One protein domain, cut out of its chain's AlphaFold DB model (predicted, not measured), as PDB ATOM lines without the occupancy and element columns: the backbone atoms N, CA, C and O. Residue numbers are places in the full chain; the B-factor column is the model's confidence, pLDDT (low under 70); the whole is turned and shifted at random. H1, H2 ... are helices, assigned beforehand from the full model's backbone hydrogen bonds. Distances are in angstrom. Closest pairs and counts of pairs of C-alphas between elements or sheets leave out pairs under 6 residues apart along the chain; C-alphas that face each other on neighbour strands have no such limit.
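This is residues 5 to 30 and 38 to 190 of the 191 residues of the protein "Diguanylate phosphodiesterase" of Paraglaciecola psychrophila 170 (UniProt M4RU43). The core of this model is the helical hairpin of H3 and H4; H8, paired with H9 in a second hairpin, packs across it, and the long H10 crosses H3. The short helices H5, H6 and H7 fold back from the end of H4 to its side, H2 runs loosely beside H3 and H4, and H1 sits on the far end of H2 with residues 5 to 12 sticking out. The printed part has 179 residues with ten named helices, H1 to H10 in order, and no named strand: all helix. It is compact, with a radius of gyration of the C-alphas of 16.4 A and spans of 54 by 37 by 31 A.

Find C-alpha 5 at (-1.358, -10.021, 58.061); H1 runs from there to residue 29, 36.0 A. H2, residues 39 to 60, covers 31.1 A. Look for C-alpha 69 at (0.429, -31.175, 34.793), where H3 begins; it reaches residue 88 after 28.7 A. Then come H4, 95 to 104; H5, 107 to 111; H6, 115 to 119; H7, 126 to 132; H8, 138 to 150, 18.9 A; and H9, 154 to 163. H10, 168 to 189, covers 31.8 A and ends at C-alpha 189, (10.521, -32.635, 32.907).

Start at Leu 17 and Leu 60, whose C-alphas, 6.4 A apart, are the closest of H1 and H2; H1 touches H2 with residues 17 to 25 alone. H2, H3 and H4 form an up and down bundle, each running against the one before. H2 and H4 only just touch, with 3 pairs of C-alphas within 8 A, the closest being Glu 50 and Leu 100 at 7.9 A. H3 and H4, a hairpin, touch at a shallow tilt of 23 degrees, with C-alphas 79 and 102 closest at 3.7 A. H7 touches H4 at Ile 128 and Val 101, closest C-alphas 5.6 A apart, and H6 touches both H5 and H7. H8 touches H3 at a steep tilt of 53 degrees, closest C-alphas Phe 142 and Cys 82, 5.6 A. H8 and H9 are a hairpin. H10 touches H3 at a steep tilt of 44 degrees, closest C-alphas Gly 182 and Val 77, 5.0 A. H1 and H10 are apart. Every O i to N i+4 pair is within hydrogen-bond range in H2, H3 and H5 to H10; H1 has 19 of 21 and H4 5 of 6.

Look across the cut: residues 31 to 37 are not printed, and C-alphas 30 and 38 are 20.7 A apart. Of the links printed whole, none is long. The C-alphas of Asp 5 and Lys 169 are the two farthest apart, 55.1 A. Mean pLDDT of the printed part is 73.7; 71 residues are under 70, among them 5 to 30 and 38 to 68.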
ATOM      1  N   ASP A   5      -2.343  -8.961  58.273       42.62
ATOM      2  CA  ASP A   5      -1.358 -10.021  58.061       42.62
ATOM      3  C   ASP A   5      -1.581 -10.771  56.741       42.62
ATOM      4  O   ASP A   5      -0.613 -11.094  56.045       42.62
ATOM      5  N   LYS A   6      -2.843 -10.965  56.321       42.38
ATOM      6  CA  LYS A   6      -3.180 -11.487  54.981       42.38
ATOM      7  C   LYS A   6      -2.827 -10.500  53.876       42.38
ATOM      8  O   LYS A   6      -2.304 -10.899  52.839       42.38
ATOM      9  N   VAL A   7      -3.076  -9.209  54.092       43.09
ATOM     10  CA  VAL A   7      -2.707  -8.163  53.125       43.09
ATOM     11  C   VAL A   7      -1.183  -8.090  52.980       43.09
ATOM     12  O   VAL A   7      -0.674  -8.042  51.862       43.09
ATOM     13  N   ASN A   8      -0.442  -8.181  54.086       34.41
ATOM     14  CA  ASN A   8       1.017  -8.124  54.076       34.41
ATOM     15  C   ASN A   8       1.647  -9.363  53.416       34.41
ATOM     16  O   ASN A   8       2.590  -9.233  52.637       34.41
ATOM     17  N   THR A   9       1.095 -10.563  53.642       39.31
ATOM     18  CA  THR A   9       1.565 -11.786  52.964       39.31
ATOM     19  C   THR A   9       1.279 -11.773  51.466       39.31
ATOM     20  O   THR A   9       2.139 -12.201  50.700       39.31
ATOM     21  N   ILE A  10       0.126 -11.254  51.027       43.53
ATOM     22  CA  ILE A  10      -0.200 -11.109  49.598       43.53
ATOM     23  C   ILE A  10       0.762 -10.114  48.926       43.53
ATOM     24  O   ILE A  10       1.354 -10.441  47.895       43.53
ATOM     25  N   ILE A  11       0.995  -8.950  49.546       36.59
ATOM     26  CA  ILE A  11       1.894  -7.910  49.017       36.59
ATOM     27  C   ILE A  11       3.356  -8.394  48.984       36.59
ATOM     28  O   ILE A  11       4.049  -8.203  47.984       36.59
ATOM     29  N   GLN A  12       3.835  -9.072  50.033       38.12
ATOM     30  CA  GLN A  12       5.198  -9.619  50.067       38.12
ATOM     31  C   GLN A  12       5.410 -10.753  49.055       38.12
ATOM     32  O   GLN A  12       6.481 -10.833  48.444       38.12
ATOM     33  N   ARG A  13       4.404 -11.616  48.836       43.75
ATOM     34  CA  ARG A  13       4.466 -12.664  47.803       43.75
ATOM     35  C   ARG A  13       4.647 -12.050  46.426       43.75
ATOM     36  O   ARG A  13       5.566 -12.453  45.716       43.75
ATOM     37  N   ASP A  14       3.825 -11.054  46.108       48.09
ATOM     38  CA  ASP A  14       3.821 -10.377  44.816       48.09
ATOM     39  C   ASP A  14       5.166  -9.708  44.513       48.09
ATOM     40  O   ASP A  14       5.747  -9.960  43.459       48.09
ATOM     41  N   VAL A  15       5.727  -8.949  45.459       41.12
ATOM     42  CA  VAL A  15       7.029  -8.284  45.272       41.12
ATOM     43  C   VAL A  15       8.180  -9.297  45.189       41.12
ATOM     44  O   VAL A  15       9.086  -9.134  44.370       41.12
ATOM     45  N   SER A  16       8.149 -10.379  45.979       46.62
ATOM     46  CA  SER A  16       9.198 -11.410  45.936       46.62
ATOM     47  C   SER A  16       9.162 -12.240  44.649       46.62
ATOM     48  O   SER A  16      10.218 -12.617  44.139       46.62
ATOM     49  N   LEU A  17       7.966 -12.505  44.111       49.28
ATOM     50  CA  LEU A  17       7.775 -13.246  42.872       49.28
ATOM     51  C   LEU A  17       8.289 -12.416  41.703       49.28
ATOM     52  O   LEU A  17       9.164 -12.884  40.980       49.28
ATOM     53  N   SER A  18       7.851 -11.158  41.593       41.09
ATOM     54  CA  SER A  18       8.359 -10.206  40.602       41.09
ATOM     55  C   SER A  18       9.874 -10.066  40.689       41.09
ATOM     56  O   SER A  18      10.545 -10.182  39.673       41.09
ATOM     57  N   TYR A  19      10.439  -9.905  41.890       42.94
ATOM     58  CA  TYR A  19      11.882  -9.750  42.083       42.94
ATOM     59  C   TYR A  19      12.685 -11.007  41.714       42.94
ATOM     60  O   TYR A  19      13.722 -10.903  41.060       42.94
ATOM     61  N   LYS A  20      12.227 -12.208  42.090       46.41
ATOM     62  CA  LYS A  20      12.915 -13.465  41.739       46.41
ATOM     63  C   LYS A  20      12.819 -13.766  40.245       46.41
ATOM     64  O   LYS A  20      13.791 -14.229  39.658       46.41
ATOM     65  N   LEU A  21      11.690 -13.435  39.628       45.47
ATOM     66  CA  LEU A  21      11.436 -13.539  38.194       45.47
ATOM     67  C   LEU A  21      12.311 -12.544  37.413       45.47
ATOM     68  O   LEU A  21      12.999 -12.941  36.475       45.47
ATOM     69  N   LEU A  22      12.405 -11.296  37.884       42.66
ATOM     70  CA  LEU A  22      13.301 -10.262  37.359       42.66
ATOM     71  C   LEU A  22      14.774 -10.681  37.490       42.66
ATOM     72  O   LEU A  22      15.523 -10.618  36.521       42.66
ATOM     73  N   ARG A  23      15.196 -11.180  38.659       41.56
ATOM     74  CA  ARG A  23      16.572 -11.648  38.912       41.56
ATOM     75  C   ARG A  23      16.948 -12.835  38.032       41.56
ATOM     76  O   ARG A  23      18.090 -12.937  37.598       41.56
ATOM     77  N   PHE A  24      16.010 -13.726  37.761       44.09
ATOM     78  CA  PHE A  24      16.260 -14.943  37.005       44.09
ATOM     79  C   PHE A  24      16.197 -14.743  35.484       44.09
ATOM     80  O   PHE A  24      17.023 -15.307  34.764       44.09
ATOM     81  N   ILE A  25      15.316 -13.864  34.995       41.28
ATOM     82  CA  ILE A  25      15.367 -13.368  33.612       41.28
ATOM     83  C   ILE A  25      16.669 -12.580  33.385       41.28
ATOM     84  O   ILE A  25      17.359 -12.824  32.395       41.28
ATOM     85  N   ASN A  26      17.073 -11.729  34.336       36.34
ATOM     86  CA  ASN A  26      18.290 -10.918  34.223       36.34
ATOM     87  C   ASN A  26      19.591 -11.730  34.356       36.34
ATOM     88  O   ASN A  26      20.551 -11.423  33.655       36.34
ATOM     89  N   ASN A  27      19.643 -12.805  35.153       39.91
ATOM     90  CA  ASN A  27      20.842 -13.660  35.244       39.91
ATOM     91  C   ASN A  27      21.149 -14.419  33.937       39.91
ATOM     92  O   ASN A  27      22.282 -14.826  33.710       39.91
ATOM     93  N   SER A  28      20.158 -14.589  33.057       39.88
ATOM     94  CA  SER A  28      20.329 -15.185  31.726       39.88
ATOM     95  C   SER A  28      20.807 -14.179  30.672       39.88
ATOM     96  O   SER A  28      21.347 -14.601  29.650       39.88
ATOM     97  N   LEU A  29      20.611 -12.876  30.896       38.16
ATOM     98  CA  LEU A  29      21.050 -11.803  29.996       38.16
ATOM     99  C   LEU A  29      22.504 -11.368  30.265       38.16
ATOM    100  O   LEU A  29      23.070 -10.600  29.491       38.16
ATOM    101  N   VAL A  30      23.127 -11.881  31.336       35.25
ATOM    102  CA  VAL A  30      24.501 -11.535  31.753       35.25
ATOM    103  C   VAL A  30      25.580 -12.439  31.136       35.25
ATOM    104  O   VAL A  30      26.749 -12.067  31.151       35.25
ATOM    105  N   ASP A  38      25.880 -23.411  15.662       32.78
ATOM    106  CA  ASP A  38      24.612 -24.033  15.261       32.78
ATOM    107  C   ASP A  38      23.318 -23.454  15.885       32.78
ATOM    108  O   ASP A  38      22.922 -23.715  17.025       32.78
ATOM    109  N   LEU A  39      22.600 -22.683  15.061       30.27
ATOM    110  CA  LEU A  39      21.319 -22.031  15.354       30.27
ATOM    111  C   LEU A  39      20.247 -23.023  15.849       30.27
ATOM    112  O   LEU A  39      19.407 -22.666  16.671       30.27
ATOM    113  N   ARG A  40      20.292 -24.287  15.407       31.05
ATOM    114  CA  ARG A  40      19.353 -25.336  15.846       31.05
ATOM    115  C   ARG A  40      19.560 -25.742  17.308       31.05
ATOM    116  O   ARG A  40      18.583 -25.949  18.026       31.05
ATOM    117  N   HIS A  41      20.812 -25.811  17.760       29.83
ATOM    118  CA  HIS A  41      21.144 -26.077  19.162       29.83
ATOM    119  C   HIS A  41      20.768 -24.890  20.053       29.83
ATOM    120  O   HIS A  41      20.195 -25.097  21.121       29.83
ATOM    121  N   ALA A  42      21.002 -23.660  19.579       29.05
ATOM    122  CA  ALA A  42      20.565 -22.442  20.259       29.05
ATOM    123  C   ALA A  42      19.045 -22.439  20.478       29.05
ATOM    124  O   ALA A  42      18.590 -22.249  21.597       29.05
ATOM    125  N   LEU A  43      18.258 -22.728  19.437       39.66
ATOM    126  CA  LEU A  43      16.792 -22.728  19.507       39.66
ATOM    127  C   LEU A  43      16.240 -23.795  20.469       39.66
ATOM    128  O   LEU A  43      15.325 -23.508  21.241       39.66
ATOM    129  N   ASN A  44      16.822 -25.000  20.485       44.25
ATOM    130  CA  ASN A  44      16.442 -26.050  21.438       44.25
ATOM    131  C   ASN A  44      16.823 -25.689  22.883       44.25
ATOM    132  O   ASN A  44      16.021 -25.871  23.799       44.25
ATOM    133  N   TYR A  45      18.023 -25.141  23.086       44.78
ATOM    134  CA  TYR A  45      18.495 -24.698  24.398       44.78
ATOM    135  C   TYR A  45      17.678 -23.513  24.930       44.78
ATOM    136  O   TYR A  45      17.350 -23.465  26.113       44.78
ATOM    137  N   MET A  46      17.278 -22.589  24.053       51.84
ATOM    138  CA  MET A  46      16.441 -21.439  24.402       51.84
ATOM    139  C   MET A  46      15.033 -21.862  24.821       51.84
ATOM    140  O   MET A  46      14.551 -21.395  25.847       51.84
ATOM    141  N   GLY A  47      14.404 -22.797  24.098       59.75
ATOM    142  CA  GLY A  47      13.123 -23.372  24.516       59.75
ATOM    143  C   GLY A  47      13.216 -24.021  25.899       59.75
ATOM    144  O   GLY A  47      12.404 -23.734  26.772       59.75
ATOM    145  N   GLN A  48      14.255 -24.822  26.150       62.69
ATOM    146  CA  GLN A  48      14.488 -25.416  27.472       62.69
ATOM    147  C   GLN A  48      14.744 -24.370  28.563       62.69
ATOM    148  O   GLN A  48      14.299 -24.554  29.695       62.69
ATOM    149  N   LEU A  49      15.449 -23.282  28.247       61.38
ATOM    150  CA  LEU A  49      15.731 -22.209  29.193       61.38
ATOM    151  C   LEU A  49      14.454 -21.468  29.599       61.38
ATOM    152  O   LEU A  49      14.240 -21.266  30.789       61.38
ATOM    153  N   GLU A  50      13.589 -21.116  28.648       63.62
ATOM    154  CA  GLU A  50      12.304 -20.470  28.945       63.62
ATOM    155  C   GLU A  50      11.346 -21.409  29.692       63.62
ATOM    156  O   GLU A  50      10.657 -20.982  30.617       63.62
ATOM    157  N   VAL A  51      11.368 -22.711  29.389       63.88
ATOM    158  CA  VAL A  51      10.604 -23.718  30.145       63.88
ATOM    159  C   VAL A  51      11.119 -23.861  31.572       63.88
ATOM    160  O   VAL A  51      10.328 -23.784  32.506       63.88
ATOM    161  N   LYS A  52      12.438 -23.974  31.780       62.28
ATOM    162  CA  LYS A  52      13.030 -23.914  33.126       62.28
ATOM    163  C   LYS A  52      12.649 -22.616  33.821       62.28
ATOM    164  O   LYS A  52      12.410 -22.625  35.032       62.28
ATOM    165  N   LYS A  53      12.564 -21.513  33.060       60.16
ATOM    166  CA  LYS A  53      12.210 -20.224  33.632       60.16
ATOM    167  C   LYS A  53      10.794 -20.209  34.193       60.16
ATOM    168  O   LYS A  53      10.540 -19.787  35.321       60.16
ATOM    169  N   PHE A  54       9.891 -20.737  33.388       66.19
ATOM    170  CA  PHE A  54       8.487 -20.901  33.695       66.19
ATOM    171  C   PHE A  54       8.247 -21.884  34.846       66.19
ATOM    172  O   PHE A  54       7.504 -21.567  35.768       66.19
ATOM    173  N   THR A  55       8.936 -23.025  34.879       61.66
ATOM    174  CA  THR A  55       8.828 -23.976  35.996       61.66
ATOM    175  C   THR A  55       9.278 -23.350  37.316       61.66
ATOM    176  O   THR A  55       8.598 -23.499  38.330       61.66
ATOM    177  N   ALA A  56      10.380 -22.591  37.321       59.31
ATOM    178  CA  ALA A  56      10.825 -21.899  38.529       59.31
ATOM    179  C   ALA A  56       9.852 -20.788  38.954       59.31
ATOM    180  O   ALA A  56       9.614 -20.623  40.146       59.31
ATOM    181  N   LEU A  57       9.248 -20.060  38.006       61.78
ATOM    182  CA  LEU A  57       8.179 -19.101  38.298       61.78
ATOM    183  C   LEU A  57       7.018 -19.768  39.046       61.78
ATOM    184  O   LEU A  57       6.571 -19.256  40.070       61.78
ATOM    185  N   LEU A  58       6.561 -20.921  38.566       64.06
ATOM    186  CA  LEU A  58       5.442 -21.648  39.167       64.06
ATOM    187  C   LEU A  58       5.788 -22.198  40.553       64.06
ATOM    188  O   LEU A  58       4.998 -22.049  41.485       64.06
ATOM    189  N   ALA A  59       6.997 -22.741  40.716       61.09
ATOM    190  CA  ALA A  59       7.500 -23.174  42.017       61.09
ATOM    191  C   ALA A  59       7.561 -22.008  43.019       61.09
ATOM    192  O   ALA A  59       7.154 -22.139  44.171       61.09
ATOM    193  N   LEU A  60       8.015 -20.829  42.578       55.97
ATOM    194  CA  LEU A  60       8.107 -19.631  43.416       55.97
ATOM    195  C   LEU A  60       6.752 -19.012  43.751       55.97
ATOM    196  O   LEU A  60       6.584 -18.469  44.843       55.97
ATOM    197  N   ALA A  61       5.792 -19.103  42.835       56.66
ATOM    198  CA  ALA A  61       4.415 -18.705  43.086       56.66
ATOM    199  C   ALA A  61       3.703 -19.659  44.056       56.66
ATOM    200  O   ALA A  61       2.574 -19.388  44.463       56.66
ATOM    201  N   ASN A  62       4.379 -20.742  44.470       56.56
ATOM    202  CA  ASN A  62       3.862 -21.758  45.374       56.56
ATOM    203  C   ASN A  62       2.515 -22.284  44.876       56.56
ATOM    204  O   ASN A  62       1.571 -22.469  45.653       56.56
ATOM    205  N   VAL A  63       2.447 -22.446  43.551       55.38
ATOM    206  CA  VAL A  63       1.383 -23.144  42.855       55.38
ATOM    207  C   VAL A  63       1.306 -24.514  43.511       55.38
ATOM    208  O   VAL A  63       2.229 -25.308  43.366       55.38
ATOM    209  N   GLY A  64       0.287 -24.721  44.349       49.06
ATOM    210  CA  GLY A  64       0.201 -25.918  45.181       49.06
ATOM    211  C   GLY A  64       0.248 -27.188  44.334       49.06
ATOM    212  O   GLY A  64      -0.108 -27.150  43.155       49.06
ATOM    213  N   ASP A  65       0.610 -28.308  44.962       50.25
ATOM    214  CA  ASP A  65       0.775 -29.645  44.353       50.25
ATOM    215  C   ASP A  65      -0.435 -30.151  43.526       50.25
ATOM    216  O   ASP A  65      -0.357 -31.182  42.867       50.25
ATOM    217  N   ASN A  66      -1.551 -29.414  43.524       48.50
ATOM    218  CA  ASN A  66      -2.804 -29.729  42.845       48.50
ATOM    219  C   ASN A  66      -3.031 -29.024  41.494       48.50
ATOM    220  O   ASN A  66      -4.082 -29.258  40.891       48.50
ATOM    221  N   LYS A  67      -2.139 -28.151  40.993       55.19
ATOM    222  CA  LYS A  67      -2.367 -27.567  39.654       55.19
ATOM    223  C   LYS A  67      -1.947 -28.536  38.548       55.19
ATOM    224  O   LYS A  67      -0.842 -29.073  38.607       55.19
ATOM    225  N   PRO A  68      -2.798 -28.773  37.533       64.00
ATOM    226  CA  PRO A  68      -2.669 -29.963  36.709       64.00
ATOM    227  C   PRO A  68      -1.434 -29.869  35.816       64.00
ATOM    228  O   PRO A  68      -1.236 -28.871  35.113       64.00
ATOM    229  N   VAL A  69      -0.649 -30.945  35.775       70.69
ATOM    230  CA  VAL A  69       0.429 -31.175  34.793       70.69
ATOM    231  C   VAL A  69      -0.068 -30.908  33.361       70.69
ATOM    232  O   VAL A  69       0.693 -30.529  32.473       70.69
ATOM    233  N   GLU A  70      -1.372 -31.044  33.146       81.50
ATOM    234  CA  GLU A  70      -2.104 -30.760  31.923       81.50
ATOM    235  C   GLU A  70      -2.094 -29.269  31.537       81.50
ATOM    236  O   GLU A  70      -1.923 -28.978  30.356       81.50
ATOM    237  N   LEU A  71      -2.216 -28.320  32.479       82.69
ATOM    238  CA  LEU A  71      -2.141 -26.876  32.173       82.69
ATOM    239  C   LEU A  71      -0.723 -26.464  31.768       82.69
ATOM    240  O   LEU A  71      -0.540 -25.698  30.823       82.69
ATOM    241  N   LEU A  72       0.275 -27.019  32.457       78.69
ATOM    242  CA  LEU A  72       1.688 -26.888  32.105       78.69
ATOM    243  C   LEU A  72       1.965 -27.443  30.705       78.69
ATOM    244  O   LEU A  72       2.568 -26.783  29.864       78.69
ATOM    245  N   HIS A  73       1.489 -28.652  30.427       83.44
ATOM    246  CA  HIS A  73       1.626 -29.258  29.110       83.44
ATOM    247  C   HIS A  73       0.922 -28.429  28.026       83.44
ATOM    248  O   HIS A  73       1.481 -28.214  26.951       83.44
ATOM    249  N   LEU A  74      -0.275 -27.911  28.306       91.00
ATOM    250  CA  LEU A  74      -1.014 -27.073  27.367       91.00
ATOM    251  C   LEU A  74      -0.270 -25.763  27.067       91.00
ATOM    252  O   LEU A  74      -0.201 -25.362  25.904       91.00
ATOM    253  N   SER A  75       0.345 -25.124  28.068       87.75
ATOM    254  CA  SER A  75       1.136 -23.910  27.838       87.75
ATOM    255  C   SER A  75       2.378 -24.185  26.982       87.75
ATOM    256  O   SER A  75       2.707 -23.379  26.114       87.75
ATOM    257  N   LEU A  76       3.012 -25.352  27.139       86.00
ATOM    258  CA  LEU A  76       4.123 -25.801  26.293       86.00
ATOM    259  C   LEU A  76       3.693 -26.022  24.838       86.00
ATOM    260  O   LEU A  76       4.371 -25.567  23.914       86.00
ATOM    261  N   VAL A  77       2.554 -26.683  24.621       93.19
ATOM    262  CA  VAL A  77       1.986 -26.860  23.275       93.19
ATOM    263  C   VAL A  77       1.704 -25.497  22.642       93.19
ATOM    264  O   VAL A  77       2.106 -25.257  21.501       93.19
ATOM    265  N   ARG A  78       1.088 -24.572  23.391       95.62
ATOM    266  CA  ARG A  78       0.824 -23.205  22.923       95.62
ATOM    267  C   ARG A  78       2.093 -22.429  22.611       95.62
ATOM    268  O   ARG A  78       2.141 -21.771  21.571       95.62
ATOM    269  N   ALA A  79       3.118 -22.539  23.453       88.94
ATOM    270  CA  ALA A  79       4.429 -21.940  23.221       88.94
ATOM    271  C   ALA A  79       5.001 -22.410  21.886       88.94
ATOM    272  O   ALA A  79       5.331 -21.596  21.020       88.94
ATOM    273  N   LYS A  80       5.038 -23.731  21.666       89.06
ATOM    274  CA  LYS A  80       5.613 -24.272  20.436       89.06
ATOM    275  C   LYS A  80       4.798 -23.924  19.199       89.06
ATOM    276  O   LYS A  80       5.367 -23.701  18.137       89.06
ATOM    277  N   PHE A  81       3.477 -23.893  19.316       95.50
ATOM    278  CA  PHE A  81       2.602 -23.496  18.220       95.50
ATOM    279  C   PHE A  81       2.844 -22.054  17.791       95.50
ATOM    280  O   PHE A  81       3.085 -21.793  16.616       95.50
ATOM    281  N   CYS A  82       2.824 -21.127  18.746       93.06
ATOM    282  CA  CYS A  82       2.993 -19.708  18.466       93.06
ATOM    283  C   CYS A  82       4.405 -19.397  17.936       93.06
ATOM    284  O   CYS A  82       4.554 -18.552  17.058       93.06
ATOM    285  N   ASP A  83       5.425 -20.122  18.408       88.88
ATOM    286  CA  ASP A  83       6.788 -20.108  17.858       88.88
ATOM    287  C   ASP A  83       6.819 -20.520  16.374       88.88
ATOM    288  O   ASP A  83       7.283 -19.769  15.517       88.88
ATOM    289  N   LEU A  84       6.248 -21.680  16.040       91.12
ATOM    290  CA  LEU A  84       6.218 -22.192  14.665       91.12
ATOM    291  C   LEU A  84       5.381 -21.319  13.719       91.12
ATOM    292  O   LEU A  84       5.758 -21.140  12.562       91.12
ATOM    293  N   VAL A  85       4.275 -20.746  14.200       92.94
ATOM    294  CA  VAL A  85       3.484 -19.766  13.443       92.94
ATOM    295  C   VAL A  85       4.311 -18.514  13.143       92.94
ATOM    296  O   VAL A  85       4.319 -18.048  12.002       92.94
ATOM    297  N   GLY A  86       5.043 -17.990  14.128       88.75
ATOM    298  CA  GLY A  86       5.921 -16.837  13.925       88.75
ATOM    299  C   GLY A  86       7.039 -17.113  12.914       88.75
ATOM    300  O   GLY A  86       7.306 -16.280  12.045       88.75
ATOM    301  N   GLN A  87       7.634 -18.309  12.969       85.75
ATOM    302  CA  GLN A  87       8.642 -18.764  12.004       85.75
ATOM    303  C   GLN A  87       8.069 -18.893  10.587       85.75
ATOM    304  O   GLN A  87       8.677 -18.404   9.638       85.75
ATOM    305  N   ALA A  88       6.886 -19.496  10.440       87.19
ATOM    306  CA  ALA A  88       6.207 -19.651   9.151       87.19
ATOM    307  C   ALA A  88       5.883 -18.308   8.482       87.19
ATOM    308  O   ALA A  88       5.862 -18.207   7.257       87.19
ATOM    309  N   LYS A  89       5.654 -17.267   9.286       84.56
ATOM    310  CA  LYS A  89       5.379 -15.908   8.815       84.56
ATOM    311  C   LYS A  89       6.637 -15.090   8.532       84.56
ATOM    312  O   LYS A  89       6.516 -13.909   8.221       84.56
ATOM    313  N   SER A  90       7.826 -15.693   8.630       70.19
ATOM    314  CA  SER A  90       9.109 -15.015   8.428       70.19
ATOM    315  C   SER A  90       9.221 -13.730   9.251       70.19
ATOM    316  O   SER A  90       9.763 -12.736   8.769       70.19
ATOM    317  N   LEU A  91       8.719 -13.741  10.497       59.56
ATOM    318  CA  LEU A  91       8.974 -12.681  11.476       59.56
ATOM    319  C   LEU A  91      10.458 -12.743  11.874       59.56
ATOM    320  O   LEU A  91      10.831 -13.192  12.958       59.56
ATOM    321  N   SER A  92      11.319 -12.329  10.944       47.56
ATOM    322  CA  SER A  92      12.774 -12.486  10.947       47.56
ATOM    323  C   SER A  92      13.474 -11.730  12.075       47.56
ATOM    324  O   SER A  92      14.635 -12.014  12.348       47.56
ATOM    325  N   ASN A  93      12.764 -10.850  12.787       46.03
ATOM    326  CA  ASN A  93      13.319 -10.079  13.897       46.03
ATOM    327  C   ASN A  93      12.842 -10.494  15.299       46.03
ATOM    328  O   ASN A  93      13.414  -9.998  16.260       46.03
ATOM    329  N   ASN A  94      11.847 -11.382  15.462       50.16
ATOM    330  CA  ASN A  94      11.215 -11.609  16.778       50.16
ATOM    331  C   ASN A  94      10.770 -13.063  17.047       50.16
ATOM    332  O   ASN A  94       9.760 -13.292  17.716       50.16
ATOM    333  N   SER A  95      11.553 -14.046  16.586       55.31
ATOM    334  CA  SER A  95      11.319 -15.497  16.769       55.31
ATOM    335  C   SER A  95      10.929 -15.905  18.210       55.31
ATOM    336  O   SER A  95      10.142 -16.820  18.422       55.31
ATOM    337  N   HIS A  96      11.377 -15.167  19.231       67.19
ATOM    338  CA  HIS A  96      11.113 -15.487  20.642       67.19
ATOM    339  C   HIS A  96       9.747 -15.025  21.175       67.19
ATOM    340  O   HIS A  96       9.248 -15.576  22.156       67.19
ATOM    341  N   THR A  97       9.116 -14.033  20.544       78.88
ATOM    342  CA  THR A  97       7.865 -13.434  21.049       78.88
ATOM    343  C   THR A  97       6.672 -14.385  20.930       78.88
ATOM    344  O   THR A  97       5.860 -14.467  21.852       78.88
ATOM    345  N   GLY A  98       6.620 -15.174  19.849       84.88
ATOM    346  CA  GLY A  98       5.635 -16.238  19.657       84.88
ATOM    347  C   GLY A  98       5.730 -17.308  20.746       84.88
ATOM    348  O   GLY A  98       4.729 -17.656  21.366       84.88
ATOM    349  N   PHE A  99       6.939 -17.783  21.056       85.00
ATOM    350  CA  PHE A  99       7.120 -18.777  22.114       85.00
ATOM    351  C   PHE A  99       6.624 -18.268  23.476       85.00
ATOM    352  O   PHE A  99       5.843 -18.944  24.147       85.00
ATOM    353  N   LEU A 100       7.029 -17.054  23.861       82.69
ATOM    354  CA  LEU A 100       6.670 -16.457  25.151       82.69
ATOM    355  C   LEU A 100       5.167 -16.199  25.290       82.69
ATOM    356  O   LEU A 100       4.601 -16.507  26.339       82.69
ATOM    357  N   VAL A 101       4.500 -15.679  24.248       90.31
ATOM    358  CA  VAL A 101       3.051 -15.432  24.318       90.31
ATOM    359  C   VAL A 101       2.277 -16.737  24.508       90.31
ATOM    360  O   VAL A 101       1.334 -16.786  25.294       90.31
ATOM    361  N   GLY A 102       2.705 -17.825  23.858       91.19
ATOM    362  CA  GLY A 102       2.100 -19.139  24.046       91.19
ATOM    363  C   GLY A 102       2.358 -19.714  25.442       91.19
ATOM    364  O   GLY A 102       1.417 -20.174  26.093       91.19
ATOM    365  N   LEU A 103       3.598 -19.617  25.932       86.31
ATOM    366  CA  LEU A 103       4.008 -20.129  27.244       86.31
ATOM    367  C   LEU A 103       3.273 -19.436  28.398       86.31
ATOM    368  O   LEU A 103       2.841 -20.087  29.345       86.31
ATOM    369  N   PHE A 104       3.095 -18.118  28.307       86.38
ATOM    370  CA  PHE A 104       2.453 -17.320  29.353       86.38
ATOM    371  C   PHE A 104       0.928 -17.233  29.226       86.38
ATOM    372  O   PHE A 104       0.271 -16.703  30.117       86.38
ATOM    373  N   SER A 105       0.342 -17.819  28.177       93.81
ATOM    374  CA  SER A 105      -1.097 -17.749  27.872       93.81
ATOM    375  C   SER A 105      -2.046 -18.381  28.897       93.81
ATOM    376  O   SER A 105      -3.261 -18.298  28.710       93.81
ATOM    377  N   LEU A 106      -1.505 -19.060  29.912       90.50
ATOM    378  CA  LEU A 106      -2.241 -19.736  30.987       90.50
ATOM    379  C   LEU A 106      -1.773 -19.300  32.383       90.50
ATOM    380  O   LEU A 106      -2.088 -19.969  33.364       90.50
ATOM    381  N   LEU A 107      -0.984 -18.224  32.495       84.19
ATOM    382  CA  LEU A 107      -0.496 -17.751  33.795       84.19
ATOM    383  C   LEU A 107      -1.628 -17.345  34.739       84.19
ATOM    384  O   LEU A 107      -1.518 -17.581  35.934       84.19
ATOM    385  N   ASP A 108      -2.714 -16.786  34.221       83.88
ATOM    386  CA  ASP A 108      -3.908 -16.456  34.999       83.88
ATOM    387  C   ASP A 108      -4.508 -17.687  35.688       83.88
ATOM    388  O   ASP A 108      -4.690 -17.692  36.906       83.88
ATOM    389  N   ALA A 109      -4.711 -18.772  34.937       85.19
ATOM    390  CA  ALA A 109      -5.182 -20.049  35.468       85.19
ATOM    391  C   ALA A 109      -4.142 -20.716  36.391       85.19
ATOM    392  O   ALA A 109      -4.471 -21.294  37.429       85.19
ATOM    393  N   LEU A 110      -2.857 -20.630  36.042       77.00
ATOM    394  CA  LEU A 110      -1.772 -21.217  36.829       77.00
ATOM    395  C   LEU A 110      -1.482 -20.455  38.121       77.00
ATOM    396  O   LEU A 110      -0.985 -21.064  39.062       77.00
ATOM    397  N   LEU A 111      -1.822 -19.172  38.228       76.50
ATOM    398  CA  LEU A 111      -1.555 -18.343  39.409       76.50
ATOM    399  C   LEU A 111      -2.818 -17.954  40.191       76.50
ATOM    400  O   LEU A 111      -2.686 -17.407  41.279       76.50
ATOM    401  N   ASP A 112      -4.015 -18.271  39.682       78.56
ATOM    402  CA  ASP A 112      -5.309 -17.809  40.220       78.56
ATOM    403  C   ASP A 112      -5.345 -16.281  40.401       78.56
ATOM    404  O   ASP A 112      -5.818 -15.751  41.407       78.56
ATOM    405  N   GLN A 113      -4.800 -15.560  39.417       80.06
ATOM    406  CA  GLN A 113      -4.713 -14.102  39.408       80.06
ATOM    407  C   GLN A 113      -5.164 -13.548  38.051       80.06
ATOM    408  O   GLN A 113      -4.985 -14.210  37.028       80.06
ATOM    409  N   PRO A 114      -5.705 -12.318  37.990       87.69
ATOM    410  CA  PRO A 114      -5.995 -11.672  36.715       87.69
ATOM    411  C   PRO A 114      -4.728 -11.539  35.858       87.69
ATOM    412  O   PRO A 114      -3.709 -11.042  36.342       87.69
ATOM    413  N   MET A 115      -4.803 -11.911  34.572       91.88
ATOM    414  CA  MET A 115      -3.664 -11.834  33.640       91.88
ATOM    415  C   MET A 115      -3.003 -10.450  33.646       91.88
ATOM    416  O   MET A 115      -1.779 -10.352  33.669       91.88
ATOM    417  N   GLN A 116      -3.808  -9.386  33.694       91.25
ATOM    418  CA  GLN A 116      -3.327  -8.006  33.722       91.25
ATOM    419  C   GLN A 116      -2.381  -7.737  34.903       91.25
ATOM    420  O   GLN A 116      -1.270  -7.250  34.704       91.25
ATOM    421  N   SER A 117      -2.765  -8.151  36.113       83.06
ATOM    422  CA  SER A 117      -1.946  -7.986  37.321       83.06
ATOM    423  C   SER A 117      -0.656  -8.809  37.289       83.06
ATOM    424  O   SER A 117       0.318  -8.458  37.959       83.06
ATOM    425  N   ILE A 118      -0.639  -9.912  36.534       79.69
ATOM    426  CA  ILE A 118       0.549 -10.746  36.342       79.69
ATOM    427  C   ILE A 118       1.507 -10.050  35.372       79.69
ATOM    428  O   ILE A 118       2.668  -9.837  35.712       79.69
ATOM    429  N   VAL A 119       1.042  -9.670  34.176       79.81
ATOM    430  CA  VAL A 119       1.921  -9.153  33.111       79.81
ATOM    431  C   VAL A 119       2.523  -7.782  33.421       79.81
ATOM    432  O   VAL A 119       3.621  -7.496  32.948       79.81
ATOM    433  N   GLU A 120       1.869  -6.964  34.252       80.00
ATOM    434  CA  GLU A 120       2.418  -5.691  34.756       80.00
ATOM    435  C   GLU A 120       3.723  -5.887  35.542       80.00
ATOM    436  O   GLU A 120       4.603  -5.028  35.532       80.00
ATOM    437  N   LYS A 121       3.878  -7.052  36.174       69.50
ATOM    438  CA  LYS A 121       5.046  -7.431  36.974       69.50
ATOM    439  C   LYS A 121       6.140  -8.135  36.160       69.50
ATOM    440  O   LYS A 121       7.224  -8.386  36.692       69.50
ATOM    441  N   LEU A 122       5.861  -8.503  34.906       68.00
ATOM    442  CA  LEU A 122       6.773  -9.269  34.056       68.00
ATOM    443  C   LEU A 122       7.629  -8.343  33.175       68.00
ATOM    444  O   LEU A 122       7.086  -7.464  32.501       68.00
ATOM    445  N   PRO A 123       8.951  -8.575  33.078       68.44
ATOM    446  CA  PRO A 123       9.824  -7.847  32.160       68.44
ATOM    447  C   PRO A 123       9.720  -8.432  30.739       68.44
ATOM    448  O   PRO A 123      10.684  -8.964  30.192       68.44
ATOM    449  N   ILE A 124       8.523  -8.382  30.157       74.00
ATOM    450  CA  ILE A 124       8.221  -8.859  28.800       74.00
ATOM    451  C   ILE A 124       7.808  -7.691  27.905       74.00
ATOM    452  O   ILE A 124       7.374  -6.651  28.395       74.00
ATOM    453  N   GLY A 125       7.949  -7.860  26.589       76.69
ATOM    454  CA  GLY A 125       7.598  -6.819  25.622       76.69
ATOM    455  C   GLY A 125       6.110  -6.457  25.647       76.69
ATOM    456  O   GLY A 125       5.260  -7.319  25.879       76.69
ATOM    457  N   GLU A 126       5.801  -5.193  25.359       83.06
ATOM    458  CA  GLU A 126       4.430  -4.659  25.383       83.06
ATOM    459  C   GLU A 126       3.483  -5.400  24.429       83.06
ATOM    460  O   GLU A 126       2.341  -5.663  24.793       83.06
ATOM    461  N   ASP A 127       3.964  -5.857  23.269       85.50
ATOM    462  CA  ASP A 127       3.159  -6.670  22.346       85.50
ATOM    463  C   ASP A 127       2.710  -8.000  22.971       85.50
ATOM    464  O   ASP A 127       1.585  -8.456  22.751       85.50
ATOM    465  N   ILE A 128       3.570  -8.622  23.786       86.38
ATOM    466  CA  ILE A 128       3.244  -9.864  24.496       86.38
ATOM    467  C   ILE A 128       2.212  -9.563  25.585       86.38
ATOM    468  O   ILE A 128       1.207 -10.269  25.674       86.38
ATOM    469  N   LYS A 129       2.411  -8.497  26.376       88.38
ATOM    470  CA  LYS A 129       1.446  -8.076  27.409       88.38
ATOM    471  C   LYS A 129       0.077  -7.793  26.801       88.38
ATOM    472  O   LYS A 129      -0.926  -8.323  27.270       88.38
ATOM    473  N   ALA A 130       0.047  -7.014  25.722       91.69
ATOM    474  CA  ALA A 130      -1.166  -6.671  24.999       91.69
ATOM    475  C   ALA A 130      -1.905  -7.932  24.524       91.69
ATOM    476  O   ALA A 130      -3.101  -8.067  24.782       91.69
ATOM    477  N   ALA A 131      -1.191  -8.886  23.921       94.19
ATOM    478  CA  ALA A 131      -1.775 -10.138  23.449       94.19
ATOM    479  C   ALA A 131      -2.358 -10.993  24.584       94.19
ATOM    480  O   ALA A 131      -3.472 -11.506  24.462       94.19
ATOM    481  N   LEU A 132      -1.620 -11.132  25.691       92.75
ATOM    482  CA  LEU A 132      -2.046 -11.889  26.871       92.75
ATOM    483  C   LEU A 132      -3.280 -11.261  27.536       92.75
ATOM    484  O   LEU A 132      -4.178 -11.988  27.955       92.75
ATOM    485  N   CYS A 133      -3.368  -9.930  27.558       96.31
ATOM    486  CA  CYS A 133      -4.529  -9.185  28.055       96.31
ATOM    487  C   CYS A 133      -5.702  -9.112  27.058       96.31
ATOM    488  O   CYS A 133      -6.726  -8.507  27.363       96.31
ATOM    489  N   GLY A 134      -5.585  -9.721  25.873       94.56
ATOM    490  CA  GLY A 134      -6.665  -9.797  24.886       94.56
ATOM    491  C   GLY A 134      -6.765  -8.611  23.921       94.56
ATOM    492  O   GLY A 134      -7.673  -8.607  23.081       94.56
ATOM    493  N   ASN A 135      -5.831  -7.658  23.975       95.19
ATOM    494  CA  ASN A 135      -5.748  -6.567  23.006       95.19
ATOM    495  C   ASN A 135      -5.387  -7.109  21.618       95.19
ATOM    496  O   ASN A 135      -4.583  -8.032  21.477       95.19
ATOM    497  N   GLU A 136      -6.006  -6.543  20.583       92.69
ATOM    498  CA  GLU A 136      -5.812  -6.985  19.203       92.69
ATOM    499  C   GLU A 136      -4.396  -6.692  18.709       92.69
ATOM    500  O   GLU A 136      -4.007  -5.540  18.532       92.69
ATOM    501  N   ASN A 137      -3.639  -7.750  18.436       93.25
ATOM    502  CA  ASN A 137      -2.381  -7.703  17.704       93.25
ATOM    503  C   ASN A 137      -2.105  -9.066  17.042       93.25
ATOM    504  O   ASN A 137      -2.893 -10.010  17.153       93.25
ATOM    505  N   GLU A 138      -0.991  -9.181  16.320       91.88
ATOM    506  CA  GLU A 138      -0.657 -10.417  15.608       91.88
ATOM    507  C   GLU A 138      -0.413 -11.605  16.561       91.88
ATOM    508  O   GLU A 138      -0.901 -12.706  16.308       91.88
ATOM    509  N   LEU A 139       0.234 -11.377  17.711       92.19
ATOM    510  CA  LEU A 139       0.475 -12.404  18.732       92.19
ATOM    511  C   LEU A 139      -0.831 -12.935  19.349       92.19
ATOM    512  O   LEU A 139      -0.973 -14.140  19.568       92.19
ATOM    513  N   LYS A 140      -1.831 -12.069  19.560       96.25
ATOM    514  CA  LYS A 140      -3.179 -12.477  19.974       96.25
ATOM    515  C   LYS A 140      -3.786 -13.421  18.941       96.25
ATOM    516  O   LYS A 140      -4.368 -14.437  19.314       96.25
ATOM    517  N   ARG A 141      -3.633 -13.138  17.644       95.94
ATOM    518  CA  ARG A 141      -4.161 -14.009  16.580       95.94
ATOM    519  C   ARG A 141      -3.520 -15.392  16.601       95.94
ATOM    520  O   ARG A 141      -4.212 -16.363  16.307       95.94
ATOM    521  N   PHE A 142      -2.255 -15.514  17.014       95.88
ATOM    522  CA  PHE A 142      -1.622 -16.825  17.203       95.88
ATOM    523  C   PHE A 142      -2.336 -17.612  18.308       95.88
ATOM    524  O   PHE A 142      -2.699 -18.771  18.100       95.88
ATOM    525  N   LEU A 143      -2.617 -16.960  19.446       97.56
ATOM    526  CA  LEU A 143      -3.375 -17.556  20.551       97.56
ATOM    527  C   LEU A 143      -4.806 -17.927  20.147       97.56
ATOM    528  O   LEU A 143      -5.298 -18.988  20.523       97.56
ATOM    529  N   VAL A 144      -5.485 -17.072  19.382       97.94
ATOM    530  CA  VAL A 144      -6.842 -17.353  18.893       97.94
ATOM    531  C   VAL A 144      -6.835 -18.556  17.947       97.94
ATOM    532  O   VAL A 144      -7.710 -19.413  18.062       97.94
ATOM    533  N   LEU A 145      -5.838 -18.665  17.062       97.88
ATOM    534  CA  LEU A 145      -5.732 -19.793  16.138       97.88
ATOM    535  C   LEU A 145      -5.578 -21.123  16.885       97.88
ATOM    536  O   LEU A 145      -6.320 -22.063  16.606       97.88
ATOM    537  N   ILE A 146      -4.663 -21.212  17.855       98.00
ATOM    538  CA  ILE A 146      -4.504 -22.458  18.619       98.00
ATOM    539  C   ILE A 146      -5.722 -22.772  19.484       98.00
ATOM    540  O   ILE A 146      -6.138 -23.925  19.538       98.00
ATOM    541  N   ARG A 147      -6.360 -21.765  20.090       97.81
ATOM    542  CA  ARG A 147      -7.605 -21.965  20.846       97.81
ATOM    543  C   ARG A 147      -8.732 -22.493  19.955       97.81
ATOM    544  O   ARG A 147      -9.541 -23.296  20.414       97.81
ATOM    545  N   ALA A 148      -8.776 -22.101  18.680       97.94
ATOM    546  CA  ALA A 148      -9.721 -22.664  17.714       97.94
ATOM    547  C   ALA A 148      -9.437 -24.151  17.430       97.94
ATOM    548  O   ALA A 148     -10.379 -24.936  17.355       97.94
ATOM    549  N   PHE A 149      -8.165 -24.563  17.343       97.69
ATOM    550  CA  PHE A 149      -7.803 -25.985  17.263       97.69
ATOM    551  C   PHE A 149      -8.199 -26.757  18.529       97.69
ATOM    552  O   PHE A 149      -8.824 -27.809  18.429       97.69
ATOM    553  N   GLU A 150      -7.882 -26.223  19.710       95.56
ATOM    554  CA  GLU A 150      -8.191 -26.840  21.011       95.56
ATOM    555  C   GLU A 150      -9.699 -27.036  21.232       95.56
ATOM    556  O   GLU A 150     -10.115 -28.024  21.827       95.56
ATOM    557  N   SER A 151     -10.517 -26.107  20.731       95.50
ATOM    558  CA  SER A 151     -11.984 -26.155  20.819       95.50
ATOM    559  C   SER A 151     -12.660 -26.839  19.627       95.50
ATOM    560  O   SER A 151     -13.887 -26.875  19.564       95.50
ATOM    561  N   VAL A 152     -11.889 -27.390  18.679       95.00
ATOM    562  CA  VAL A 152     -12.405 -28.054  17.463       95.00
ATOM    563  C   VAL A 152     -13.278 -27.106  16.608       95.00
ATOM    564  O   VAL A 152     -14.151 -27.519  15.845       95.00
ATOM    565  N   TYR A 153     -13.035 -25.795  16.698       96.81
ATOM    566  CA  TYR A 153     -13.780 -24.772  15.968       96.81
ATOM    567  C   TYR A 153     -13.180 -24.530  14.573       96.81
ATOM    568  O   TYR A 153     -12.451 -23.564  14.324       96.81
ATOM    569  N   TRP A 154     -13.506 -25.414  13.627       93.69
ATOM    570  CA  TRP A 154     -12.907 -25.425  12.284       93.69
ATOM    571  C   TRP A 154     -13.139 -24.153  11.467       93.69
ATOM    572  O   TRP A 154     -12.240 -23.704  10.755       93.69
ATOM    573  N   GLN A 155     -14.313 -23.531  11.587       96.38
ATOM    574  CA  GLN A 155     -14.585 -22.265  10.901       96.38
ATOM    575  C   GLN A 155     -13.665 -21.145  11.414       96.38
ATOM    576  O   GLN A 155     -13.183 -20.326  10.624       96.38
ATOM    577  N   GLY A 156     -13.359 -21.147  12.715       95.94
ATOM    578  CA  GLY A 156     -12.371 -20.259  13.319       95.94
ATOM    579  C   GLY A 156     -10.972 -20.513  12.786       95.94
ATOM    580  O   GLY A 156     -10.318 -19.566  12.360       95.94
ATOM    581  N   VAL A 157     -10.543 -21.777  12.716       97.06
ATOM    582  CA  VAL A 157      -9.239 -22.147  12.140       97.06
ATOM    583  C   VAL A 157      -9.097 -21.585  10.726       97.06
ATOM    584  O   VAL A 157      -8.162 -20.838  10.460       97.06
ATOM    585  N   VAL A 158     -10.062 -21.840   9.836       97.00
ATOM    586  CA  VAL A 158     -10.014 -21.339   8.450       97.00
ATOM    587  C   VAL A 158      -9.962 -19.808   8.401       97.00
ATOM    588  O   VAL A 158      -9.197 -19.238   7.621       97.00
ATOM    589  N   THR A 159     -10.766 -19.135   9.224       97.12
ATOM    590  CA  THR A 159     -10.855 -17.668   9.236       97.12
ATOM    591  C   THR A 159      -9.558 -17.032   9.730       97.12
ATOM    592  O   THR A 159      -9.023 -16.131   9.083       97.12
ATOM    593  N   ILE A 160      -9.019 -17.517  10.847       96.19
ATOM    594  CA  ILE A 160      -7.821 -16.947  11.469       96.19
ATOM    595  C   ILE A 160      -6.559 -17.318  10.681       96.19
ATOM    596  O   ILE A 160      -5.694 -16.461  10.510       96.19
ATOM    597  N   SER A 161      -6.468 -18.527  10.112       95.31
ATOM    598  CA  SER A 161      -5.376 -18.892   9.195       95.31
ATOM    599  C   SER A 161      -5.292 -17.917   8.018       95.31
ATOM    600  O   SER A 161      -4.213 -17.400   7.737       95.31
ATOM    601  N   LYS A 162      -6.430 -17.561   7.401       94.31
ATOM    602  CA  LYS A 162      -6.473 -16.541   6.337       94.31
ATOM    603  C   LYS A 162      -6.011 -15.168   6.825       94.31
ATOM    604  O   LYS A 162      -5.221 -14.525   6.146       94.31
ATOM    605  N   GLN A 163      -6.465 -14.729   8.000       93.62
ATOM    606  CA  GLN A 163      -6.039 -13.454   8.595       93.62
ATOM    607  C   GLN A 163      -4.539 -13.399   8.908       93.62
ATOM    608  O   GLN A 163      -3.968 -12.313   8.970       93.62
ATOM    609  N   LEU A 164      -3.920 -14.555   9.144       91.88
ATOM    610  CA  LEU A 164      -2.489 -14.698   9.381       91.88
ATOM    611  C   LEU A 164      -1.687 -14.944   8.096       91.88
ATOM    612  O   LEU A 164      -0.464 -15.075   8.182       91.88
ATOM    613  N   SER A 165      -2.342 -14.971   6.931       93.00
ATOM    614  CA  SER A 165      -1.747 -15.342   5.640       93.00
ATOM    615  C   SER A 165      -1.085 -16.724   5.669       93.00
ATOM    616  O   SER A 165      -0.053 -16.944   5.040       93.00
ATOM    617  N   LEU A 166      -1.673 -17.655   6.423       91.50
ATOM    618  CA  LEU A 166      -1.236 -19.041   6.521       91.50
ATOM    619  C   LEU A 166      -2.174 -19.943   5.734       91.50
ATOM    620  O   LEU A 166      -3.400 -19.836   5.822       91.50
ATOM    621  N   ASP A 167      -1.584 -20.901   5.027       93.06
ATOM    622  CA  ASP A 167      -2.351 -22.015   4.497       93.06
ATOM    623  C   ASP A 167      -2.948 -22.852   5.644       93.06
ATOM    624  O   ASP A 167      -2.338 -23.056   6.705       93.06
ATOM    625  N   VAL A 168      -4.166 -23.355   5.437       94.00
ATOM    626  CA  VAL A 168      -4.871 -24.147   6.451       94.00
ATOM    627  C   VAL A 168      -4.140 -25.468   6.688       94.00
ATOM    628  O   VAL A 168      -3.957 -25.855   7.843       94.00
ATOM    629  N   LYS A 169      -3.631 -26.138   5.642       95.12
ATOM    630  CA  LYS A 169      -2.873 -27.389   5.821       95.12
ATOM    631  C   LYS A 169      -1.591 -27.135   6.607       95.12
ATOM    632  O   LYS A 169      -1.259 -27.924   7.490       95.12
ATOM    633  N   MET A 170      -0.918 -26.014   6.346       93.56
ATOM    634  CA  MET A 170       0.240 -25.592   7.138       93.56
ATOM    635  C   MET A 170      -0.126 -25.364   8.611       93.56
ATOM    636  O   MET A 170       0.575 -25.849   9.495       93.56
ATOM    637  N   SER A 171      -1.252 -24.703   8.886       95.19
ATOM    638  CA  SER A 171      -1.734 -24.468  10.257       95.19
ATOM    639  C   SER A 171      -1.988 -25.784  11.010       95.19
ATOM    640  O   SER A 171      -1.573 -25.933  12.159       95.19
ATOM    641  N   HIS A 172      -2.591 -26.778  10.346       96.38
ATOM    642  CA  HIS A 172      -2.767 -28.128  10.896       96.38
ATOM    643  C   HIS A 172      -1.432 -28.850  11.135       96.38
ATOM    644  O   HIS A 172      -1.258 -29.509  12.162       96.38
ATOM    645  N   ALA A 173      -0.482 -28.744  10.201       96.44
ATOM    646  CA  ALA A 173       0.840 -29.348  10.347       96.44
ATOM    647  C   ALA A 173       1.589 -28.768  11.556       96.44
ATOM    648  O   ALA A 173       2.134 -29.531  12.356       96.44
ATOM    649  N   ILE A 174       1.538 -27.442  11.727       95.62
ATOM    650  CA  ILE A 174       2.100 -26.744  12.887       95.62
ATOM    651  C   ILE A 174       1.447 -27.246  14.179       95.62
ATOM    652  O   ILE A 174       2.163 -27.651  15.091       95.62
ATOM    653  N   TYR A 175       0.112 -27.316  14.244       97.25
ATOM    654  CA  TYR A 175      -0.601 -27.827  15.422       97.25
ATOM    655  C   TYR A 175      -0.167 -29.246  15.812       97.25
ATOM    656  O   TYR A 175       0.212 -29.501  16.958       97.25
ATOM    657  N   ASN A 176      -0.127 -30.159  14.841       96.50
ATOM    658  CA  ASN A 176       0.310 -31.536  15.067       96.50
ATOM    659  C   ASN A 176       1.772 -31.622  15.531       96.50
ATOM    660  O   ASN A 176       2.108 -32.452  16.378       96.50
ATOM    661  N   GLN A 177       2.651 -30.775  14.992       93.75
ATOM    662  CA  GLN A 177       4.046 -30.700  15.419       93.75
ATOM    663  C   GLN A 177       4.165 -30.206  16.867       93.75
ATOM    664  O   GLN A 177       4.939 -30.771  17.641       93.75
ATOM    665  N   SER A 178       3.381 -29.198  17.251       94.06
ATOM    666  CA  SER A 178       3.352 -28.661  18.615       94.06
ATOM    667  C   SER A 178       2.868 -29.686  19.636       94.06
ATOM    668  O   SER A 178       3.467 -29.792  20.703       94.06
ATOM    669  N   LEU A 179       1.851 -30.488  19.299       93.19
ATOM    670  CA  LEU A 179       1.382 -31.586  20.150       93.19
ATOM    671  C   LEU A 179       2.477 -32.636  20.383       93.19
ATOM    672  O   LEU A 179       2.769 -32.982  21.526       93.19
ATOM    673  N   LYS A 180       3.132 -33.103  19.310       90.06
ATOM    674  CA  LYS A 180       4.234 -34.078  19.408       90.06
ATOM    675  C   LYS A 180       5.387 -33.548  20.261       90.06
ATOM    676  O   LYS A 180       5.939 -34.283  21.075       90.06
ATOM    677  N   TRP A 181       5.735 -32.274  20.084       86.94
ATOM    678  CA  TRP A 181       6.784 -31.628  20.865       86.94
ATOM    679  C   TRP A 181       6.407 -31.493  22.346       86.94
ATOM    680  O   TRP A 181       7.226 -31.807  23.206       86.94
ATOM    681  N   GLY A 182       5.169 -31.092  22.654       83.25
ATOM    682  CA  GLY A 182       4.677 -30.985  24.033       83.25
ATOM    683  C   GLY A 182       4.758 -32.312  24.790       83.25
ATOM    684  O   GLY A 182       5.241 -32.345  25.925       83.25
ATOM    685  N   ILE A 183       4.393 -33.419  24.131       82.12
ATOM    686  CA  ILE A 183       4.486 -34.773  24.699       82.12
ATOM    687  C   ILE A 183       5.941 -35.126  25.038       82.12
ATOM    688  O   ILE A 183       6.217 -35.573  26.151       82.12
ATOM    689  N   ALA A 184       6.874 -34.887  24.110       74.88
ATOM    690  CA  ALA A 184       8.296 -35.153  24.334       74.88
ATOM    691  C   ALA A 184       8.866 -34.314  25.494       74.88
ATOM    692  O   ALA A 184       9.625 -34.815  26.322       74.88
ATOM    693  N   MET A 185       8.452 -33.049  25.608       71.88
ATOM    694  CA  MET A 185       8.884 -32.177  26.704       71.88
ATOM    695  C   MET A 185       8.345 -32.625  28.064       71.88
ATOM    696  O   MET A 185       9.095 -32.608  29.040       71.88
ATOM    697  N   ARG A 186       7.090 -33.090  28.143       66.50
ATOM    698  CA  ARG A 186       6.509 -33.628  29.389       66.50
ATOM    699  C   ARG A 186       7.345 -34.782  29.950       66.50
ATOM    700  O   ARG A 186       7.556 -34.854  31.159       66.50
ATOM    701  N   GLN A 187       7.860 -35.645  29.075       62.75
ATOM    702  CA  GLN A 187       8.721 -36.767  29.461       62.75
ATOM    703  C   GLN A 187      10.081 -36.297  30.000       62.75
ATOM    704  O   GLN A 187      10.593 -36.892  30.939       62.75
ATOM    705  N   SER A 188      10.630 -35.199  29.465       54.06
ATOM    706  CA  SER A 188      11.921 -34.643  29.904       54.06
ATOM    707  C   SER A 188      11.884 -33.876  31.232       54.06
ATOM    708  O   SER A 188      12.922 -33.705  31.855       54.06
ATOM    709  N   VAL A 189      10.710 -33.386  31.647       48.50
ATOM    710  CA  VAL A 189      10.521 -32.635  32.907       48.50
ATOM    711  C   VAL A 189      10.183 -33.567  34.081       48.50
ATOM    712  O   VAL A 189      10.257 -33.158  35.233       48.50
ATOM    713  N   SER A 190       9.821 -34.822  33.794       43.91
ATOM    714  CA  SER A 190       9.449 -35.825  34.803       43.91
ATOM    715  C   SER A 190      10.628 -36.701  35.266       43.91
ATOM    716  O   SER A 190      10.400 -37.665  35.994       43.91
TER     717      SER A 190